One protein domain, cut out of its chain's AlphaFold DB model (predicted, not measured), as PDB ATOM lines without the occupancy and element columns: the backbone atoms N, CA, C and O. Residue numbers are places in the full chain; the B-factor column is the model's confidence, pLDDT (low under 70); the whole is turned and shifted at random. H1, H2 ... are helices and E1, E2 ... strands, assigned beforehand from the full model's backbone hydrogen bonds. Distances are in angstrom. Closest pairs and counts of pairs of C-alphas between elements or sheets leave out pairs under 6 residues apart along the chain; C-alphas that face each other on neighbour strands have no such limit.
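Overview. This is residues 207 to 368 of the 372 residues of the protein "Prepilin-type N-terminal cleavage/methylation domain-containing protein" of Eubacterium maltosivorans (UniProt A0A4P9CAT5). A strongly twisted sheet of four strands, E1 to E4, has the long helix H1 packed on one face and the short helix H5 on the opposite face. H1 runs on past the sheet, and H2 folds back beside its far end; H3 packs on H1 and the edge strand E1, while H4 lies off the sheet. The printed part has 162 residues, with five named helices and four named strands in the order H1 H2 H3 H4 E1 E2 E3 E4 H5; the sheet's order is E1 E2 E3 E4, antiparallel, and the class is mixed, helices and strands. The whole is compact, with a radius of gyration of the C-alphas of 16.0 A and spans of 49 by 37 by 28 A.

Arrangement. E1, residues 288 to 293, E2, residues 300 to 305, E3, residues 319 to 324, and E4, residues 330 to 338, form a meander, each strand the antiparallel neighbour of the one before. N 290 and O 303 are 2.8 A apart between E1 and E2, N 321 and O 302 2.8 A between E2 and E3, and N 322 and O 335 2.9 A between E3 and E4, within hydrogen-bond range. E4 bends by 87 degrees at residue 333. H1, residues 207 to 229, is on the sheet with residues 207 to 222; its closest C-alphas to E2 are those of Ala 211 and Val 302, 6.2 A apart. H5, residues 353 to 361, is on the opposite face, at a height over the sheet of 9.5 A. H3, residues 251 to 260, only grazes the sheet; its closest C-alphas to E1 are those of Asn 251 and Leu 293, 5.0 A apart. H1 touches H3 with residues 217 to 221 alone, at a steep tilt of 60 degrees; the closest C-alphas, of Cys 221 and Phe 254, are 6.6 A apart. H2, residues 235 to 242, forms a helical hairpin with H1, opposite ways at a shallow tilt of 12 degrees; the closest C-alphas, of Leu 228 and Gln 235, are 6.6 A apart. H4, residues 273 to 281, is not on the sheet and touches no helix. Every O i to N i+4 pair is within hydrogen-bond range in H1, H2, H3 and H5, and 4 of 5 are in H4.

Along the chain. H1 begins at C-alpha 207 (209.303, 190.519, 169.711) and measures 33.2 A from first to last C-alpha. E4 measures 19.8 A, E1 16.7 A, E2 15.7 A and E3 15.6 A. H5 ends at C-alpha 361 (199.897, 211.364, 174.318).

Size, cuts and confidence. The two C-alphas farthest apart, those of Lys 231 and Lys 281, are 50.7 A apart. The printed part has no cut. The links H3 to H4, E2 to E3 and E4 to H5 are long. Residues 316 to 317 pair with 346 to 347, and residues 337 to 338 of E4 with 366 to 367, both antiparallel. The mean pLDDT of the printed part is 80.5; 18 residues are under 70, among them residues 311 to 315 and 340 to 343.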
ATOM      1  N   LEU A 207     209.285 189.162 170.266       76.12
ATOM      2  CA  LEU A 207     209.303 190.519 169.711       76.12
ATOM      3  C   LEU A 207     210.221 191.546 170.408       76.12
ATOM      4  O   LEU A 207     210.995 192.206 169.729       76.12
ATOM      5  N   THR A 208     210.116 191.744 171.720       77.50
ATOM      6  CA  THR A 208     210.941 192.632 172.555       77.50
ATOM      7  C   THR A 208     212.417 192.265 172.475       77.50
ATOM      8  O   THR A 208     213.250 193.143 172.261       77.50
ATOM      9  N   ILE A 209     212.751 190.972 172.560       74.50
ATOM     10  CA  ILE A 209     214.141 190.501 172.423       74.50
ATOM     11  C   ILE A 209     214.676 190.849 171.032       74.50
ATOM     12  O   ILE A 209     215.767 191.409 170.896       74.50
ATOM     13  N   LEU A 210     213.897 190.550 169.990       80.62
ATOM     14  CA  LEU A 210     214.269 190.850 168.610       80.62
ATOM     15  C   LEU A 210     214.384 192.362 168.363       80.62
ATOM     16  O   LEU A 210     215.327 192.803 167.703       80.62
ATOM     17  N   ALA A 211     213.482 193.162 168.931       85.38
ATOM     18  CA  ALA A 211     213.488 194.613 168.812       85.38
ATOM     19  C   ALA A 211     214.717 195.236 169.482       85.38
ATOM     20  O   ALA A 211     215.448 195.993 168.842       85.38
ATOM     21  N   ASN A 212     215.008 194.853 170.725       81.88
ATOM     22  CA  ASN A 212     216.210 195.290 171.431       81.88
ATOM     23  C   ASN A 212     217.487 194.856 170.703       81.88
ATOM     24  O   ASN A 212     218.419 195.645 170.560       81.88
ATOM     25  N   GLY A 213     217.519 193.637 170.155       81.50
ATOM     26  CA  GLY A 213     218.645 193.166 169.349       81.50
ATOM     27  C   GLY A 213     218.893 194.018 168.098       81.50
ATOM     28  O   GLY A 213     220.043 194.297 167.754       81.50
ATOM     29  N   LEU A 214     217.832 194.469 167.420       86.19
ATOM     30  CA  LEU A 214     217.938 195.386 166.278       86.19
ATOM     31  C   LEU A 214     218.400 196.784 166.698       86.19
ATOM     32  O   LEU A 214     219.251 197.370 166.022       86.19
ATOM     33  N   TYR A 215     217.871 197.291 167.812       88.06
ATOM     34  CA  TYR A 215     218.275 198.566 168.398       88.06
ATOM     35  C   TYR A 215     219.780 198.580 168.705       88.06
ATOM     36  O   TYR A 215     220.511 199.440 168.209       88.06
ATOM     37  N   GLU A 216     220.272 197.577 169.437       84.50
ATOM     38  CA  GLU A 216     221.682 197.476 169.829       84.50
ATOM     39  C   GLU A 216     222.615 197.291 168.624       84.50
ATOM     40  O   GLU A 216     223.703 197.868 168.585       84.50
ATOM     41  N   LYS A 217     222.188 196.567 167.578       86.31
ATOM     42  CA  LYS A 217     222.956 196.471 166.322       86.31
ATOM     43  C   LYS A 217     223.115 197.833 165.639       86.31
ATOM     44  O   LYS A 217     224.208 198.140 165.161       86.31
ATOM     45  N   MET A 218     222.059 198.649 165.588       89.69
ATOM     46  CA  MET A 218     222.128 200.003 165.022       89.69
ATOM     47  C   MET A 218     222.998 200.926 165.877       89.69
ATOM     48  O   MET A 218     223.858 201.630 165.345       89.69
ATOM     49  N   LYS A 219     222.841 200.862 167.200       90.19
ATOM     50  CA  LYS A 219     223.646 201.629 168.152       90.19
ATOM     51  C   LYS A 219     225.133 201.302 168.035       90.19
ATOM     52  O   LYS A 219     225.943 202.212 167.922       90.19
ATOM     53  N   ALA A 220     225.491 200.023 167.919       87.06
ATOM     54  CA  ALA A 220     226.875 199.611 167.700       87.06
ATOM     55  C   ALA A 220     227.473 200.184 166.398       87.06
ATOM     56  O   ALA A 220     228.647 200.551 166.373       87.06
ATOM     57  N   CYS A 221     226.683 200.288 165.321       88.56
ATOM     58  CA  CYS A 221     227.124 200.933 164.075       88.56
ATOM     59  C   CYS A 221     227.403 202.430 164.275       88.56
ATOM     60  O   CYS A 221     228.401 202.951 163.770       88.56
ATOM     61  N   LEU A 222     226.536 203.113 165.026       90.19
ATOM     62  CA  LEU A 222     226.675 204.529 165.351       90.19
ATOM     63  C   LEU A 222     227.883 204.795 166.269       90.19
ATOM     64  O   LEU A 222     228.674 205.699 165.996       90.19
ATOM     65  N   ASP A 223     228.071 203.984 167.307       89.31
ATOM     66  CA  ASP A 223     229.194 204.100 168.244       89.31
ATOM     67  C   ASP A 223     230.540 203.926 167.532       89.31
ATOM     68  O   ASP A 223     231.476 204.705 167.740       89.31
ATOM     69  N   ASP A 224     230.648 202.941 166.639       88.06
ATOM     70  CA  ASP A 224     231.867 202.717 165.863       88.06
ATOM     71  C   ASP A 224     232.115 203.821 164.826       88.06
ATOM     72  O   ASP A 224     233.267 204.200 164.597       88.06
ATOM     73  N   TYR A 225     231.058 204.423 164.267       87.88
ATOM     74  CA  TYR A 225     231.197 205.641 163.466       87.88
ATOM     75  C   TYR A 225     231.812 206.789 164.283       87.88
ATOM     76  O   TYR A 225     232.723 207.473 163.805       87.88
ATOM     77  N   TYR A 226     231.378 206.989 165.531       88.38
ATOM     78  CA  TYR A 226     231.956 208.018 166.396       88.38
ATOM     79  C   TYR A 226     233.390 207.713 166.819       88.38
ATOM     80  O   TYR A 226     234.205 208.635 166.887       88.38
ATOM     81  N   LYS A 227     233.739 206.440 167.029       88.88
ATOM     82  CA  LYS A 227     235.135 206.025 167.234       88.88
ATOM     83  C   LYS A 227     236.008 206.382 166.034       88.88
ATOM     84  O   LYS A 227     237.066 206.987 166.206       88.88
ATOM     85  N   LEU A 228     235.543 206.103 164.814       86.56
ATOM     86  CA  LEU A 228     236.243 206.498 163.588       86.56
ATOM     87  C   LEU A 228     236.388 208.026 163.487       86.56
ATOM     88  O   LEU A 228     237.483 208.530 163.235       86.56
ATOM     89  N   LYS A 229     235.307 208.779 163.738       85.56
ATOM     90  CA  LYS A 229     235.321 210.253 163.731       85.56
ATOM     91  C   LYS A 229     236.315 210.824 164.748       85.56
ATOM     92  O   LYS A 229     237.020 211.784 164.444       85.56
ATOM     93  N   ASN A 230     236.407 210.200 165.921       88.06
ATOM     94  CA  ASN A 230     237.331 210.561 166.995       88.06
ATOM     95  C   ASN A 230     238.720 209.913 166.844       88.06
ATOM     96  O   ASN A 230     239.547 210.026 167.747       88.06
ATOM     97  N   LYS A 231     239.000 209.271 165.700       85.62
ATOM     98  CA  LYS A 231     240.278 208.629 165.351       85.62
ATOM     99  C   LYS A 231     240.724 207.506 166.300       85.62
ATOM    100  O   LYS A 231     241.908 207.184 166.335       85.62
ATOM    101  N   THR A 232     239.807 206.887 167.043       87.69
ATOM    102  CA  THR A 232     240.087 205.672 167.835       87.69
ATOM    103  C   THR A 232     239.921 204.385 167.022       87.69
ATOM    104  O   THR A 232     240.316 203.319 167.480       87.69
ATOM    105  N   MET A 233     239.372 204.493 165.810       84.50
ATOM    106  CA  MET A 233     239.285 203.448 164.789       84.50
ATOM    107  C   MET A 233     239.784 204.017 163.451       84.50
ATOM    108  O   MET A 233     239.632 205.212 163.189       84.50
ATOM    109  N   THR A 234     240.376 203.187 162.595       88.00
ATOM    110  CA  THR A 234     240.817 203.552 161.242       88.00
ATOM    111  C   THR A 234     239.707 203.355 160.207       88.00
ATOM    112  O   THR A 234     238.828 202.505 160.348       88.00
ATOM    113  N   GLN A 235     239.757 204.112 159.106       85.38
ATOM    114  CA  GLN A 235     238.791 203.967 158.008       85.38
ATOM    115  C   GLN A 235     238.829 202.563 157.395       85.38
ATOM    116  O   GLN A 235     237.797 202.051 156.963       85.38
ATOM    117  N   LYS A 236     240.014 201.939 157.379       87.25
ATOM    118  CA  LYS A 236     240.184 200.561 156.934       87.25
ATOM    119  C   LYS A 236     239.440 199.596 157.855       87.25
ATOM    120  O   LYS A 236     238.614 198.853 157.355       87.25
ATOM    121  N   GLU A 237     239.639 199.672 159.172       85.38
ATOM    122  CA  GLU A 237     238.921 198.821 160.142       85.38
ATOM    123  C   GLU A 237     237.401 198.982 160.042       85.38
ATOM    124  O   GLU A 237     236.669 197.996 160.066       85.38
ATOM    125  N   TYR A 238     236.922 200.215 159.866       84.06
ATOM    126  CA  TYR A 238     235.501 200.480 159.658       84.06
ATOM    127  C   TYR A 238     234.981 199.847 158.358       84.06
ATOM    128  O   TYR A 238     233.938 199.197 158.348       84.06
ATOM    129  N   THR A 239     235.723 200.012 157.259       84.50
ATOM    130  CA  THR A 239     235.348 199.463 155.945       84.50
ATOM    131  C   THR A 239     235.404 197.937 155.948       84.50
ATOM    132  O   THR A 239     234.495 197.306 155.421       84.50
ATOM    133  N   ASP A 240     236.419 197.342 156.576       85.38
ATOM    134  CA  ASP A 240     236.577 195.892 156.711       85.38
ATOM    135  C   ASP A 240     235.433 195.295 157.546       85.38
ATOM    136  O   ASP A 240     234.922 194.225 157.221       85.38
ATOM    137  N   LYS A 241     234.983 196.004 158.593       83.94
ATOM    138  CA  LYS A 241     233.883 195.560 159.458       83.94
ATOM    139  C   LYS A 241     232.512 195.697 158.798       83.94
ATOM    140  O   LYS A 241     231.720 194.762 158.842       83.94
ATOM    141  N   TYR A 242     232.214 196.860 158.222       81.12
ATOM    142  CA  TYR A 242     230.872 197.177 157.724       81.12
ATOM    143  C   TYR A 242     230.695 196.939 156.221       81.12
ATOM    144  O   TYR A 242     229.568 196.944 155.731       81.12
ATOM    145  N   GLY A 243     231.782 196.734 155.472       77.44
ATOM    146  CA  GLY A 243     231.769 196.616 154.012       77.44
ATOM    147  C   GLY A 243     231.412 197.923 153.296       77.44
ATOM    148  O   GLY A 243     230.940 197.893 152.160       77.44
ATOM    149  N   ILE A 244     231.557 199.072 153.969       73.50
ATOM    150  CA  ILE A 244     231.067 200.373 153.496       73.50
ATOM    151  C   ILE A 244     232.173 201.415 153.646       73.50
ATOM    152  O   ILE A 244     232.747 201.594 154.718       73.50
ATOM    153  N   THR A 245     232.442 202.133 152.557       72.69
ATOM    154  CA  THR A 245     233.355 203.274 152.539       72.69
ATOM    155  C   THR A 245     232.710 204.512 153.165       72.69
ATOM    156  O   THR A 245     231.614 204.911 152.776       72.69
ATOM    157  N   TRP A 246     233.435 205.160 154.077       64.00
ATOM    158  CA  TRP A 246     233.190 206.537 154.538       64.00
ATOM    159  C   TRP A 246     232.962 207.490 153.333       64.00
ATOM    160  O   TRP A 246     233.667 207.307 152.336       64.00
ATOM    161  N   PRO A 247     232.031 208.477 153.359       61.75
ATOM    162  CA  PRO A 247     231.601 209.277 154.513       61.75
ATOM    163  C   PRO A 247     230.119 209.195 154.911       61.75
ATOM    164  O   PRO A 247     229.227 209.189 154.069       61.75
ATOM    165  N   GLY A 248     229.882 209.323 156.222       71.56
ATOM    166  CA  GLY A 248     228.620 209.820 156.781       71.56
ATOM    167  C   GLY A 248     227.829 208.827 157.632       71.56
ATOM    168  O   GLY A 248     227.928 207.613 157.465       71.56
ATOM    169  N   VAL A 249     227.020 209.375 158.543       77.44
ATOM    170  CA  VAL A 249     225.939 208.637 159.206       77.44
ATOM    171  C   VAL A 249     224.787 208.558 158.220       77.44
ATOM    172  O   VAL A 249     224.242 209.586 157.826       77.44
ATOM    173  N   SER A 250     224.418 207.353 157.805       84.81
ATOM    174  CA  SER A 250     223.253 207.158 156.951       84.81
ATOM    175  C   SER A 250     222.457 205.961 157.425       84.81
ATOM    176  O   SER A 250     222.981 204.853 157.559       84.81
ATOM    177  N   ASN A 251     221.164 206.203 157.626       86.75
ATOM    178  CA  ASN A 251     220.190 205.169 157.930       86.75
ATOM    179  C   ASN A 251     220.289 203.996 156.949       86.75
ATOM    180  O   ASN A 251     220.308 202.842 157.365       86.75
ATOM    181  N   ASP A 252     220.364 204.288 155.652       86.19
ATOM    182  CA  ASP A 252     220.313 203.266 154.606       86.19
ATOM    183  C   ASP A 252     221.581 202.419 154.594       86.19
ATOM    184  O   ASP A 252     221.524 201.210 154.376       86.19
ATOM    185  N   ILE A 253     222.720 203.050 154.879       85.62
ATOM    186  CA  ILE A 253     224.017 202.391 154.998       85.62
ATOM    187  C   ILE A 253     223.989 201.393 156.162       85.62
ATOM    188  O   ILE A 253     224.260 200.207 155.962       85.62
ATOM    189  N   PHE A 254     223.611 201.841 157.363       88.56
ATOM    190  CA  PHE A 254     223.608 200.973 158.547       88.56
ATOM    191  C   PHE A 254     222.509 199.916 158.465       88.56
ATOM    192  O   PHE A 254     222.754 198.749 158.756       88.56
ATOM    193  N   SER A 255     221.323 200.281 157.973       87.69
ATOM    194  CA  SER A 255     220.223 199.336 157.767       87.69
ATOM    195  C   SER A 255     220.592 198.240 156.772       87.69
ATOM    196  O   SER A 255     220.302 197.074 157.023       87.69
ATOM    197  N   LYS A 256     221.279 198.580 155.672       87.00
ATOM    198  CA  LYS A 256     221.768 197.596 154.698       87.00
ATOM    199  C   LYS A 256     222.807 196.658 155.310       87.00
ATOM    200  O   LYS A 256     222.739 195.455 155.067       87.00
ATOM    201  N   TYR A 257     223.743 197.185 156.101       86.88
ATOM    202  CA  TYR A 257     224.704 196.351 156.825       86.88
ATOM    203  C   TYR A 257     223.996 195.372 157.763       86.88
ATOM    204  O   TYR A 257     224.264 194.173 157.708       86.88
ATOM    205  N   ILE A 258     223.067 195.866 158.583       87.44
ATOM    206  CA  ILE A 258     222.318 195.039 159.532       87.44
ATOM    207  C   ILE A 258     221.529 193.968 158.775       87.44
ATOM    208  O   ILE A 258     221.651 192.795 159.103       87.44
ATOM    209  N   TYR A 259     220.801 194.341 157.720       85.62
ATOM    210  CA  TYR A 259     220.027 193.417 156.886       85.62
ATOM    211  C   TYR A 259     220.856 192.249 156.344       85.62
ATOM    212  O   TYR A 259     220.448 191.094 156.456       85.62
ATOM    213  N   ASN A 260     222.042 192.545 155.809       83.81
ATOM    214  CA  ASN A 260     222.942 191.541 155.241       83.81
ATOM    215  C   ASN A 260     223.609 190.642 156.303       83.81
ATOM    216  O   ASN A 260     224.216 189.638 155.950       83.81
ATOM    217  N   ASN A 261     223.534 191.008 157.588       81.25
ATOM    218  CA  ASN A 261     224.189 190.312 158.704       81.25
ATOM    219  C   ASN A 261     223.192 189.828 159.778       81.25
ATOM    220  O   ASN A 261     223.580 189.566 160.920       81.25
ATOM    221  N   LEU A 262     221.900 189.760 159.446       76.62
ATOM    222  CA  LEU A 262     220.846 189.294 160.352       76.62
ATOM    223  C   LEU A 262     220.572 187.795 160.214       76.62
ATOM    224  O   LEU A 262     220.502 187.103 161.224       76.62
ATOM    225  N   ASP A 263     220.429 187.306 158.983       67.50
ATOM    226  CA  ASP A 263     220.171 185.901 158.667       67.50
ATOM    227  C   ASP A 263     220.755 185.561 157.286       67.50
ATOM    228  O   ASP A 263     220.819 186.406 156.394       67.50
ATOM    229  N   SER A 264     221.117 184.293 157.103       63.44
ATOM    230  CA  SER A 264     221.500 183.644 155.844       63.44
ATOM    231  C   SER A 264     220.556 183.931 154.667       63.44
ATOM    232  O   SER A 264     220.988 183.921 153.515       63.44
ATOM    233  N   ASN A 265     219.284 184.234 154.943       71.12
ATOM    234  CA  ASN A 265     218.277 184.531 153.926       71.12
ATOM    235  C   ASN A 265     218.179 186.012 153.536       71.12
ATOM    236  O   ASN A 265     217.346 186.334 152.688       71.12
ATOM    237  N   ASN A 266     218.983 186.901 154.140       75.25
ATOM    238  CA  ASN A 266     218.893 188.355 153.975       75.25
ATOM    239  C   ASN A 266     217.446 188.834 154.169       75.25
ATOM    240  O   ASN A 266     216.782 189.224 153.214       75.25
ATOM    241  N   ARG A 267     216.906 188.716 155.385       79.50
ATOM    242  CA  ARG A 267     215.540 189.154 155.708       79.50
ATOM    243  C   ARG A 267     215.509 189.867 157.048       79.50
ATOM    244  O   ARG A 267     216.236 189.507 157.971       79.50
ATOM    245  N   TRP A 268     214.625 190.854 157.157       85.94
ATOM    246  CA  TRP A 268     214.277 191.426 158.453       85.94
ATOM    247  C   TRP A 268     213.545 190.377 159.312       85.94
ATOM    248  O   TRP A 268     212.784 189.583 158.749       85.94
ATOM    249  N   PRO A 269     213.733 190.365 160.645       87.00
ATOM    250  CA  PRO A 269     213.023 189.451 161.531       87.00
ATOM    251  C   PRO A 269     211.511 189.625 161.381       87.00
ATOM    252  O   PRO A 269     211.004 190.745 161.434       87.00
ATOM    253  N   ALA A 270     210.790 188.529 161.166       85.50
ATOM    254  CA  ALA A 270     209.334 188.557 161.128       85.50
ATOM    255  C   ALA A 270     208.760 188.622 162.550       85.50
ATOM    256  O   ALA A 270     209.399 188.193 163.512       85.50
ATOM    257  N   PHE A 271     207.542 189.145 162.677       84.31
ATOM    258  CA  PHE A 271     206.783 189.045 163.923       84.31
ATOM    259  C   PHE A 271     206.431 187.583 164.226       84.31
ATOM    260  O   PHE A 271     206.229 186.782 163.309       84.31
ATOM    261  N   THR A 272     206.347 187.238 165.513       81.19
ATOM    262  CA  THR A 272     205.975 185.887 165.957       81.19
ATOM    263  C   THR A 272     204.586 185.501 165.453       81.19
ATOM    264  O   THR A 272     203.742 186.361 165.200       81.19
ATOM    265  N   ALA A 273     204.315 184.197 165.339       79.00
ATOM    266  CA  ALA A 273     203.009 183.709 164.887       79.00
ATOM    267  C   ALA A 273     201.854 184.266 165.741       79.00
ATOM    268  O   ALA A 273     200.856 184.721 165.187       79.00
ATOM    269  N   LYS A 274     202.041 184.317 167.068       79.50
ATOM    270  CA  LYS A 274     201.074 184.881 168.020       79.50
ATOM    271  C   LYS A 274     200.803 186.364 167.747       79.50
ATOM    272  O   LYS A 274     199.656 186.777 167.632       79.50
ATOM    273  N   ALA A 275     201.854 187.165 167.584       78.62
ATOM    274  CA  ALA A 275     201.707 188.585 167.281       78.62
ATOM    275  C   ALA A 275     201.063 188.828 165.911       78.62
ATOM    276  O   ALA A 275     200.273 189.755 165.734       78.62
ATOM    277  N   LEU A 276     201.376 187.973 164.936       82.44
ATOM    278  CA  LEU A 276     200.809 188.055 163.600       82.44
ATOM    279  C   LEU A 276     199.307 187.733 163.586       82.44
ATOM    280  O   LEU A 276     198.588 188.302 162.771       82.44
ATOM    281  N   GLU A 277     198.811 186.862 164.466       82.62
ATOM    282  CA  GLU A 277     197.368 186.617 164.616       82.62
ATOM    283  C   GLU A 277     196.614 187.877 165.055       82.62
ATOM    284  O   GLU A 277     195.589 188.208 164.455       82.62
ATOM    285  N   GLU A 278     197.150 188.633 166.015       79.75
ATOM    286  CA  GLU A 278     196.580 189.923 166.428       79.75
ATOM    287  C   GLU A 278     196.667 190.969 165.309       79.75
ATOM    288  O   GLU A 278     195.689 191.642 164.984       79.75
ATOM    289  N   LEU A 279     197.812 191.054 164.626       79.69
ATOM    290  CA  LEU A 279     198.002 191.974 163.500       79.69
ATOM    291  C   LEU A 279     197.084 191.652 162.306       79.69
ATOM    292  O   LEU A 279     196.623 192.567 161.614       79.69
ATOM    293  N   LYS A 280     196.750 190.375 162.082       82.94
ATOM    294  CA  LYS A 280     195.788 189.952 161.052       82.94
ATOM    295  C   LYS A 280     194.382 190.471 161.322       82.94
ATOM    296  O   LYS A 280     193.703 190.834 160.361       82.94
ATOM    297  N   LYS A 281     193.960 190.596 162.589       79.31
ATOM    298  CA  LYS A 281     192.669 191.223 162.949       79.31
ATOM    299  C   LYS A 281     192.593 192.683 162.485       79.31
ATOM    300  O   LYS A 281     191.515 193.173 162.169       79.31
ATOM    301  N   LEU A 282     193.744 193.347 162.359       74.50
ATOM    302  CA  LEU A 282     193.886 194.729 161.878       74.50
ATOM    303  C   LEU A 282     194.161 194.820 160.356       74.50
ATOM    304  O   LEU A 282     194.310 195.908 159.780       74.50
ATOM    305  N   GLY A 283     194.184 193.670 159.673       78.25
ATOM    306  CA  GLY A 283     194.370 193.549 158.230       78.25
ATOM    307  C   GLY A 283     195.830 193.504 157.771       78.25
ATOM    308  O   GLY A 283     196.096 193.794 156.603       78.25
ATOM    309  N   TYR A 284     196.775 193.165 158.653       80.56
ATOM    310  CA  TYR A 284     198.182 192.970 158.297       80.56
ATOM    311  C   TYR A 284     198.510 191.477 158.170       80.56
ATOM    312  O   TYR A 284     198.506 190.741 159.151       80.56
ATOM    313  N   ASN A 285     198.812 191.026 156.950       80.62
ATOM    314  CA  ASN A 285     199.102 189.610 156.671       80.62
ATOM    315  C   ASN A 285     200.550 189.210 156.970       80.62
ATOM    316  O   ASN A 285     200.812 188.050 157.277       80.62
ATOM    317  N   GLU A 286     201.474 190.164 156.869       84.94
ATOM    318  CA  GLU A 286     202.896 189.998 157.150       84.94
ATOM    319  C   GLU A 286     203.426 191.265 157.814       84.94
ATOM    320  O   GLU A 286     203.020 192.378 157.459       84.94
ATOM    321  N   MET A 287     204.350 191.100 158.758       86.12
ATOM    322  CA  MET A 287     205.039 192.216 159.385       86.12
ATOM    323  C   MET A 287     206.475 191.835 159.731       86.12
ATOM    324  O   MET A 287     206.747 190.732 160.208       86.12
ATOM    325  N   TYR A 288     207.382 192.774 159.488       86.81
ATOM    326  CA  TYR A 288     208.819 192.635 159.671       86.81
ATOM    327  C   TYR A 288     209.334 193.753 160.577       86.81
ATOM    328  O   TYR A 288     208.949 194.912 160.412       86.81
ATOM    329  N   MET A 289     210.214 193.414 161.514       88.06
ATOM    330  CA  MET A 289     210.872 194.370 162.400       88.06
ATOM    331  C   MET A 289     212.051 195.024 161.693       88.06
ATOM    332  O   MET A 289     212.961 194.359 161.198       88.06
ATOM    333  N   ARG A 290     212.033 196.350 161.660       89.00
ATOM    334  CA  ARG A 290     213.056 197.188 161.043       89.00
ATOM    335  C   ARG A 290     213.560 198.200 162.053       89.00
ATOM    336  O   ARG A 290     212.905 198.482 163.048       89.00
ATOM    337  N   VAL A 291     214.720 198.763 161.762       89.81
ATOM    338  CA  VAL A 291     215.327 199.822 162.560       89.81
ATOM    339  C   VAL A 291     215.553 201.049 161.684       89.81
ATOM    340  O   VAL A 291     215.840 200.922 160.493       89.81
ATOM    341  N   TYR A 292     215.361 202.223 162.267       90.06
ATOM    342  CA  TYR A 292     215.589 203.517 161.647       90.06
ATOM    343  C   TYR A 292     216.542 204.338 162.511       90.06
ATOM    344  O   TYR A 292     216.432 204.319 163.736       90.06
ATOM    345  N   LEU A 293     217.455 205.057 161.863       90.38
ATOM    346  CA  LEU A 293     218.331 206.043 162.485       90.38
ATOM    347  C   LEU A 293     217.993 207.433 161.946       90.38
ATOM    348  O   LEU A 293     218.184 207.714 160.758       90.38
ATOM    349  N   ASN A 294     217.545 208.323 162.823       87.88
ATOM    350  CA  ASN A 294     217.378 209.724 162.487       87.88
ATOM    351  C   ASN A 294     218.755 210.388 162.368       87.88
ATOM    352  O   ASN A 294     219.529 210.437 163.315       87.88
ATOM    353  N   GLN A 295     219.085 210.907 161.188       82.31
ATOM    354  CA  GLN A 295     220.415 211.463 160.924       82.31
ATOM    355  C   GLN A 295     220.656 212.814 161.613       82.31
ATOM    356  O   GLN A 295     221.805 213.231 161.729       82.31
ATOM    357  N   ASN A 296     219.598 213.505 162.049       83.75
ATOM    358  CA  ASN A 296     219.710 214.849 162.615       83.75
ATOM    359  C   ASN A 296     220.044 214.819 164.108       83.75
ATOM    360  O   ASN A 296     220.884 215.591 164.564       83.75
ATOM    361  N   ASN A 297     219.389 213.936 164.862       83.69
ATOM    362  CA  ASN A 297     219.553 213.821 166.313       83.69
ATOM    363  C   ASN A 297     220.130 212.468 166.762       83.69
ATOM    364  O   ASN A 297     220.474 212.320 167.928       83.69
ATOM    365  N   HIS A 298     220.319 211.530 165.831       86.62
ATOM    366  CA  HIS A 298     220.800 210.170 166.080       86.62
ATOM    367  C   HIS A 298     219.874 209.303 166.935       86.62
ATOM    368  O   HIS A 298     220.318 208.288 167.474       86.62
ATOM    369  N   ASP A 299     218.585 209.644 166.988       88.38
ATOM    370  CA  ASP A 299     217.575 208.776 167.580       88.38
ATOM    371  C   ASP A 299     217.473 207.482 166.774       88.38
ATOM    372  O   ASP A 299     217.395 207.483 165.538       88.38
ATOM    373  N   ILE A 300     217.449 206.363 167.489       90.25
ATOM    374  CA  ILE A 300     217.229 205.042 166.917       90.25
ATOM    375  C   ILE A 300     215.809 204.615 167.275       90.25
ATOM    376  O   ILE A 300     215.388 204.711 168.429       90.25
ATOM    377  N   THR A 301     215.072 204.117 166.288       90.12
ATOM    378  CA  THR A 301     213.705 203.631 166.482       90.12
ATOM    379  C   THR A 301     213.516 202.299 165.782       90.12
ATOM    380  O   THR A 301     213.841 202.148 164.604       90.12
ATOM    381  N   VAL A 302     212.951 201.329 166.495       90.56
ATOM    382  CA  VAL A 302     212.541 200.045 165.925       90.56
ATOM    383  C   VAL A 302     211.049 200.097 165.606       90.56
ATOM    384  O   VAL A 302     210.259 200.668 166.354       90.56
ATOM    385  N   PHE A 303     210.651 199.550 164.461       90.06
ATOM    386  CA  PHE A 303     209.284 199.652 163.957       90.06
ATOM    387  C   PHE A 303     208.886 198.427 163.125       90.06
ATOM    388  O   PHE A 303     209.738 197.720 162.583       90.06
ATOM    389  N   GLY A 304     207.583 198.176 163.007       87.88
ATOM    390  CA  GLY A 304     207.020 197.114 162.174       87.88
ATOM    391  C   GLY A 304     206.671 197.607 160.769       87.88
ATOM    392  O   GLY A 304     206.089 198.669 160.595       87.88
ATOM    393  N   ASN A 305     206.996 196.845 159.727       85.56
ATOM    394  CA  ASN A 305     206.640 197.193 158.352       85.56
ATOM    395  C   ASN A 305     206.153 195.968 157.575       85.56
ATOM    396  O   ASN A 305     206.653 194.867 157.774       85.56
ATOM    397  N   THR A 306     205.212 196.151 156.651       82.88
ATOM    398  CA  THR A 306     204.707 195.065 155.793       82.88
ATOM    399  C   THR A 306     205.661 194.714 154.647       82.88
ATOM    400  O   THR A 306     205.511 193.677 154.009       82.88
ATOM    401  N   LYS A 307     206.661 195.560 154.367       80.94
ATOM    402  CA  LYS A 307     207.640 195.358 153.294       80.94
ATOM    403  C   LYS A 307     208.967 194.834 153.842       80.94
ATOM    404  O   LYS A 307     209.683 195.549 154.544       80.94
ATOM    405  N   ASN A 308     209.360 193.639 153.406       77.94
ATOM    406  CA  ASN A 308     210.707 193.102 153.607       77.94
ATOM    407  C   ASN A 308     211.672 193.620 152.522       77.94
ATOM    408  O   ASN A 308     212.024 192.905 151.586       77.94
ATOM    409  N   GLN A 309     212.049 194.895 152.610       76.69
ATOM    410  CA  GLN A 309     212.982 195.539 151.678       76.69
ATOM    411  C   GLN A 309     214.246 196.014 152.408       76.69
ATOM    412  O   GLN A 309     214.179 196.458 153.557       76.69
ATOM    413  N   ILE A 310     215.390 195.946 151.718       71.44
ATOM    414  CA  ILE A 310     216.711 196.328 152.252       71.44
ATOM    415  C   ILE A 310     216.751 197.820 152.606       71.44
ATOM    416  O   ILE A 310     217.159 198.204 153.697       71.44
ATOM    417  N   ILE A 311     216.299 198.658 151.671       69.12
ATOM    418  CA  ILE A 311     216.327 200.121 151.752       69.12
ATOM    419  C   ILE A 311     214.891 200.630 151.621       69.12
ATOM    420  O   ILE A 311     214.058 200.020 150.948       69.12
ATOM    421  N   ALA A 312     214.564 201.703 152.335       60.59
ATOM    422  CA  ALA A 312     213.210 202.223 152.399       60.59
ATOM    423  C   ALA A 312     212.767 202.897 151.090       60.59
ATOM    424  O   ALA A 312     213.266 203.952 150.721       60.59
ATOM    425  N   ALA A 313     211.719 202.366 150.460       52.97
ATOM    426  CA  ALA A 313     210.740 203.223 149.804       52.97
ATOM    427  C   ALA A 313     209.789 203.745 150.899       52.97
ATOM    428  O   ALA A 313     208.821 203.061 151.225       52.97
ATOM    429  N   TRP A 314     210.150 204.888 151.501       61.97
ATOM    430  CA  TRP A 314     209.373 205.720 152.443       61.97
ATOM    431  C   TRP A 314     208.606 204.920 153.522       61.97
ATOM    432  O   TRP A 314     207.464 204.520 153.279       61.97
ATOM    433  N   PRO A 315     209.209 204.630 154.699       64.12
ATOM    434  CA  PRO A 315     208.636 203.703 155.663       64.12
ATOM    435  C   PRO A 315     207.527 204.404 156.439       64.12
ATOM    436  O   PRO A 315     207.743 204.998 157.490       64.12
ATOM    437  N   GLU A 316     206.325 204.331 155.896       73.44
ATOM    438  CA  GLU A 316     205.121 204.497 156.690       73.44
ATOM    439  C   GLU A 316     204.993 203.257 157.575       73.44
ATOM    440  O   GLU A 316     205.078 202.120 157.092       73.44
ATOM    441  N   THR A 317     204.863 203.481 158.878       78.56
ATOM    442  CA  THR A 317     204.645 202.429 159.864       78.56
ATOM    443  C   THR A 317     203.348 202.662 160.616       78.56
ATOM    444  O   THR A 317     202.894 203.793 160.804       78.56
ATOM    445  N   TYR A 318     202.767 201.554 161.050       78.00
ATOM    446  CA  TYR A 318     201.651 201.531 161.979       78.00
ATOM    447  C   TYR A 318     202.064 200.966 163.329       78.00
ATOM    448  O   TYR A 318     201.244 200.958 164.225       78.00
ATOM    449  N   LEU A 319     203.302 200.490 163.484       86.38
ATOM    450  CA  LEU A 319     203.756 199.804 164.683       86.38
ATOM    451  C   LEU A 319     205.155 200.294 165.068       86.38
ATOM    452  O   LEU A 319     206.074 200.257 164.248       86.38
ATOM    453  N   ILE A 320     205.320 200.759 166.301       88.69
ATOM    454  CA  ILE A 320     206.565 201.335 166.820       88.69
ATOM    455  C   ILE A 320     206.927 200.673 168.133       88.69
ATOM    456  O   ILE A 320     206.066 200.425 168.968       88.69
ATOM    457  N   TYR A 321     208.211 200.415 168.318       89.25
ATOM    458  CA  TYR A 321     208.765 199.962 169.575       89.25
ATOM    459  C   TYR A 321     209.397 201.145 170.309       89.25
ATOM    460  O   TYR A 321     210.374 201.730 169.830       89.25
ATOM    461  N   LYS A 322     208.825 201.504 171.459       87.06
ATOM    462  CA  LYS A 322     209.324 202.559 172.341       87.06
ATOM    463  C   LYS A 322     210.150 201.933 173.449       87.06
ATOM    464  O   LYS A 322     209.594 201.294 174.336       87.06
ATOM    465  N   ASN A 323     211.456 202.154 173.421       85.38
ATOM    466  CA  ASN A 323     212.388 201.700 174.450       85.38
ATOM    467  C   ASN A 323     213.111 202.867 175.126       85.38
ATOM    468  O   ASN A 323     214.265 202.723 175.509       85.38
ATOM    469  N   TRP A 324     212.444 204.010 175.291       83.00
ATOM    470  CA  TRP A 324     212.972 205.168 176.017       83.00
ATOM    471  C   TRP A 324     211.989 205.694 177.072       83.00
ATOM    472  O   TRP A 324     210.768 205.527 176.945       83.00
ATOM    473  N   ASP A 325     212.528 206.314 178.123       79.25
ATOM    474  CA  ASP A 325     211.780 207.060 179.140       79.25
ATOM    475  C   ASP A 325     211.489 208.511 178.697       79.25
ATOM    476  O   ASP A 325     211.902 208.945 177.624       79.25
ATOM    477  N   GLU A 326     210.778 209.279 179.527       74.94
ATOM    478  CA  GLU A 326     210.422 210.691 179.268       74.94
ATOM    479  C   GLU A 326     211.634 211.629 179.118       74.94
ATOM    480  O   GLU A 326     211.506 212.762 178.660       74.94
ATOM    481  N   LYS A 327     212.822 211.183 179.537       74.25
ATOM    482  CA  LYS A 327     214.079 211.929 179.423       74.25
ATOM    483  C   LYS A 327     214.908 211.463 178.222       74.25
ATOM    484  O   LYS A 327     216.026 211.943 178.051       74.25
ATOM    485  N   GLY A 328     214.390 210.528 177.420       68.94
ATOM    486  CA  GLY A 328     215.097 209.914 176.298       68.94
ATOM    487  C   GLY A 328     216.137 208.870 176.717       68.94
ATOM    488  O   GLY A 328     216.936 208.437 175.884       68.94
ATOM    489  N   ASN A 329     216.169 208.443 177.986       73.38
ATOM    490  CA  ASN A 329     217.053 207.358 178.402       73.38
ATOM    491  C   ASN A 329     216.488 206.030 177.923       73.38
ATOM    492  O   ASN A 329     215.307 205.742 178.110       73.38
ATOM    493  N   ILE A 330     217.352 205.189 177.367       75.50
ATOM    494  CA  ILE A 330     216.955 203.866 176.897       75.50
ATOM    495  C   ILE A 330     216.608 202.964 178.080       75.50
ATOM    496  O   ILE A 330     217.405 202.808 179.006       75.50
ATOM    497  N   ILE A 331     215.433 202.346 178.017       70.62
ATOM    498  CA  ILE A 331     214.939 201.379 178.993       70.62
ATOM    499  C   ILE A 331     215.058 199.955 178.427       70.62
ATOM    500  O   ILE A 331     214.765 199.743 177.249       70.62
ATOM    501  N   PRO A 332     215.458 198.958 179.239       59.84
ATOM    502  CA  PRO A 332     215.618 197.576 178.773       59.84
ATOM    503  C   PRO A 332     214.318 196.940 178.265       59.84
ATOM    504  O   PRO A 332     214.343 196.160 177.315       59.84
ATOM    505  N   LYS A 333     213.177 197.289 178.870       70.88
ATOM    506  CA  LYS A 333     211.855 196.770 178.503       70.88
ATOM    507  C   LYS A 333     211.056 197.854 177.788       70.88
ATOM    508  O   LYS A 333     210.406 198.677 178.426       70.88
ATOM    509  N   GLY A 334     211.149 197.873 176.463       73.88
ATOM    510  CA  GLY A 334     210.314 198.727 175.626       73.88
ATOM    511  C   GLY A 334     208.919 198.151 175.377       73.88
ATOM    512  O   GLY A 334     208.662 196.966 175.589       73.88
ATOM    513  N   THR A 335     208.029 199.001 174.877       81.56
ATOM    514  CA  THR A 335     206.620 198.689 174.619       81.56
ATOM    515  C   THR A 335     206.303 198.895 173.143       81.56
ATOM    516  O   THR A 335     206.738 199.875 172.535       81.56
ATOM    517  N   TRP A 336     205.531 197.979 172.559       82.19
ATOM    518  CA  TRP A 336     205.011 198.134 171.204       82.19
ATOM    519  C   TRP A 336     203.742 198.988 171.204       82.19
ATOM    520  O   TRP A 336     202.817 198.751 171.977       82.19
ATOM    521  N   TYR A 337     203.690 199.956 170.299       81.38
ATOM    522  CA  TYR A 337     202.574 200.866 170.090       81.38
ATOM    523  C   TYR A 337     202.065 200.737 168.658       81.38
ATOM    524  O   TYR A 337     202.866 200.765 167.723       81.38
ATOM    525  N   ILE A 338     200.750 200.613 168.480       80.94
ATOM    526  CA  ILE A 338     200.077 200.507 167.186       80.94
ATOM    527  C   ILE A 338     199.174 201.708 166.905       80.94
ATOM    528  O   ILE A 338     198.441 202.181 167.768       80.94
ATOM    529  N   VAL A 339     199.217 202.209 165.676       75.25
ATOM    530  CA  VAL A 339     198.322 203.253 165.178       75.25
ATOM    531  C   VAL A 339     196.998 202.595 164.789       75.25
ATOM    532  O   VAL A 339     196.962 201.796 163.850       75.25
ATOM    533  N   GLU A 340     195.908 202.931 165.478       66.81
ATOM    534  CA  GLU A 340     194.588 202.339 165.205       66.81
ATOM    535  C   GLU A 340     193.977 202.861 163.901       66.81
ATOM    536  O   GLU A 340     193.396 202.108 163.115       66.81
ATOM    537  N   ASN A 341     194.144 204.156 163.630       66.25
ATOM    538  CA  ASN A 341     193.588 204.788 162.446       66.25
ATOM    539  C   ASN A 341     194.609 204.829 161.301       66.25
ATOM    540  O   ASN A 341     195.641 205.496 161.368       66.25
ATOM    541  N   LYS A 342     194.292 204.166 160.183       66.94
ATOM    542  CA  LYS A 342     195.200 204.068 159.030       66.94
ATOM    543  C   LYS A 342     195.560 205.422 158.401       66.94
ATOM    544  O   LYS A 342     196.586 205.498 157.717       66.94
ATOM    545  N   SER A 343     194.762 206.475 158.624       67.38
ATOM    546  CA  SER A 343     195.104 207.837 158.190       67.38
ATOM    547  C   SER A 343     196.215 208.486 159.021       67.38
ATOM    548  O   SER A 343     196.877 209.387 158.517       67.38
ATOM    549  N   ASP A 344     196.466 208.003 160.242       70.56
ATOM    550  CA  ASP A 344     197.446 208.553 161.194       70.56
ATOM    551  C   ASP A 344     198.824 207.876 161.117       70.56
ATOM    552  O   ASP A 344     199.650 208.001 162.029       70.56
ATOM    553  N   LYS A 345     199.080 207.177 160.003       74.38
ATOM    554  CA  LYS A 345     200.342 206.498 159.689       74.38
ATOM    555  C   LYS A 345     201.561 207.337 160.065       74.38
ATOM    556  O   LYS A 345     201.613 208.551 159.839       74.38
ATOM    557  N   ILE A 346     202.566 206.676 160.623       77.69
ATOM    558  CA  ILE A 346     203.763 207.351 161.100       77.69
ATOM    559  C   ILE A 346     204.797 207.344 159.986       77.69
ATOM    560  O   ILE A 346     205.221 206.287 159.521       77.69
ATOM    561  N   ASN A 347     205.180 208.539 159.543       81.62
ATOM    562  CA  ASN A 347     206.293 208.704 158.627       81.62
ATOM    563  C   ASN A 347     207.587 208.665 159.435       81.62
ATOM    564  O   ASN A 347     207.834 209.551 160.244       81.62
ATOM    565  N   MET A 348     208.404 207.643 159.204       80.69
ATOM    566  CA  MET A 348     209.674 207.491 159.912       80.69
ATOM    567  C   MET A 348     210.740 208.501 159.467       80.69
ATOM    568  O   MET A 348     211.773 208.622 160.116       80.69
ATOM    569  N   VAL A 349     210.537 209.225 158.363       77.69
ATOM    570  CA  VAL A 349     211.527 210.191 157.877       77.69
ATOM    571  C   VAL A 349     211.682 211.333 158.873       77.69
ATOM    572  O   VAL A 349     210.760 212.116 159.076       77.69
ATOM    573  N   ASN A 350     212.890 211.442 159.428       76.38
ATOM    574  CA  ASN A 350     213.290 212.437 160.429       76.38
ATOM    575  C   ASN A 350     212.460 212.427 161.720       76.38
ATOM    576  O   ASN A 350     212.512 213.415 162.448       76.38
ATOM    577  N   ILE A 351     211.757 211.329 162.016       81.38
ATOM    578  CA  ILE A 351     210.964 211.242 163.239       81.38
ATOM    579  C   ILE A 351     211.857 211.274 164.480       81.38
ATOM    580  O   ILE A 351     212.890 210.597 164.519       81.38
ATOM    581  N   THR A 352     211.479 212.064 165.478       84.69
ATOM    582  CA  THR A 352     212.169 212.121 166.777       84.69
ATOM    583  C   THR A 352     211.410 211.334 167.843       84.69
ATOM    584  O   THR A 352     210.214 211.060 167.699       84.69
ATOM    585  N   HIS A 353     212.082 210.983 168.942       85.94
ATOM    586  CA  HIS A 353     211.414 210.403 170.117       85.94
ATOM    587  C   HIS A 353     210.289 211.308 170.645       85.94
ATOM    588  O   HIS A 353     209.193 210.820 170.902       85.94
ATOM    589  N   GLU A 354     210.504 212.627 170.679       85.56
ATOM    590  CA  GLU A 354     209.504 213.617 171.110       85.56
ATOM    591  C   GLU A 354     208.242 213.617 170.225       85.56
ATOM    592  O   GLU A 354     207.116 213.707 170.715       85.56
ATOM    593  N   GLU A 355     208.399 213.475 168.904       84.19
ATOM    594  CA  GLU A 355     207.262 213.392 167.981       84.19
ATOM    595  C   GLU A 355     206.463 212.093 168.145       84.19
ATOM    596  O   GLU A 355     205.242 212.088 167.942       84.19
ATOM    597  N   ILE A 356     207.134 210.994 168.506       83.38
ATOM    598  CA  ILE A 356     206.487 209.715 168.822       83.38
ATOM    599  C   ILE A 356     205.714 209.840 170.133       83.38
ATOM    600  O   ILE A 356     204.536 209.482 170.165       83.38
ATOM    601  N   ASP A 357     206.337 210.398 171.170       84.19
ATOM    602  CA  ASP A 357     205.717 210.589 172.483       84.19
ATOM    603  C   ASP A 357     204.464 211.461 172.368       84.19
ATOM    604  O   ASP A 357     203.388 211.061 172.804       84.19
ATOM    605  N   LYS A 358     204.534 212.561 171.608       84.88
ATOM    606  CA  LYS A 358     203.362 213.402 171.328       84.88
ATOM    607  C   LYS A 358     202.217 212.644 170.650       84.88
ATOM    608  O   LYS A 358     201.050 212.899 170.934       84.88
ATOM    609  N   LYS A 359     202.513 211.729 169.722       80.62
ATOM    610  CA  LYS A 359     201.473 210.918 169.060       80.62
ATOM    611  C   LYS A 359     200.836 209.908 170.019       80.62
ATOM    612  O   LYS A 359     199.650 209.616 169.858       80.62
ATOM    613  N   ILE A 360     201.608 209.381 170.968       79.75
ATOM    614  CA  ILE A 360     201.115 208.502 172.034       79.75
ATOM    615  C   ILE A 360     200.206 209.303 172.976       79.75
ATOM    616  O   ILE A 360     199.074 208.888 173.213       79.75
ATOM    617  N   ASP A 361     200.652 210.479 173.420       80.50
ATOM    618  CA  ASP A 361     199.897 211.364 174.318       80.50
ATOM    619  C   ASP A 361     198.594 211.877 173.687       80.50
ATOM    620  O   ASP A 361     197.562 211.958 174.352       80.50
ATOM    621  N   ASP A 362     198.606 212.149 172.378       78.19
ATOM    622  CA  ASP A 362     197.418 212.510 171.593       78.19
ATOM    623  C   ASP A 362     196.408 211.346 171.442       78.19
ATOM    624  O   ASP A 362     195.357 211.524 170.819       78.19
ATOM    625  N   GLY A 363     196.728 210.141 171.932       71.38
ATOM    626  CA  GLY A 363     195.893 208.944 171.805       71.38
ATOM    627  C   GLY A 363     195.813 208.386 170.380       71.38
ATOM    628  O   GLY A 363     194.927 207.593 170.075       71.38
ATOM    629  N   LYS A 364     196.719 208.793 169.481       68.12
ATOM    630  CA  LYS A 364     196.746 208.324 168.080       68.12
ATOM    631  C   LYS A 364     197.432 206.967 167.924       68.12
ATOM    632  O   LYS A 364     197.369 206.362 166.853       68.12
ATOM    633  N   VAL A 365     198.122 206.516 168.969       72.06
ATOM    634  CA  VAL A 365     198.854 205.252 169.014       72.06
ATOM    635  C   VAL A 365     198.565 204.591 170.360       72.06
ATOM    636  O   VAL A 365     198.751 205.212 171.403       72.06
ATOM    637  N   VAL A 366     198.114 203.340 170.343       68.62
ATOM    638  CA  VAL A 366     197.742 202.571 171.541       68.62
ATOM    639  C   VAL A 366     198.736 201.444 171.789       68.62
ATOM    640  O   VAL A 366     199.477 201.054 170.891       68.62
ATOM    641  N   ILE A 367     198.762 200.897 173.002       72.69
ATOM    642  CA  ILE A 367     199.645 199.772 173.336       72.69
ATOM    643  C   ILE A 367     199.188 198.522 172.570       72.69
ATOM    644  O   ILE A 367     198.047 198.085 172.696       72.69
ATOM    645  N   PHE A 368     200.094 197.930 171.796       68.19
ATOM    646  CA  PHE A 368     199.861 196.678 171.085       68.19
ATOM    647  C   PHE A 368     199.993 195.483 172.042       68.19
ATOM    648  O   PHE A 368     200.964 195.394 172.790       68.19
TER     649      PHE A 368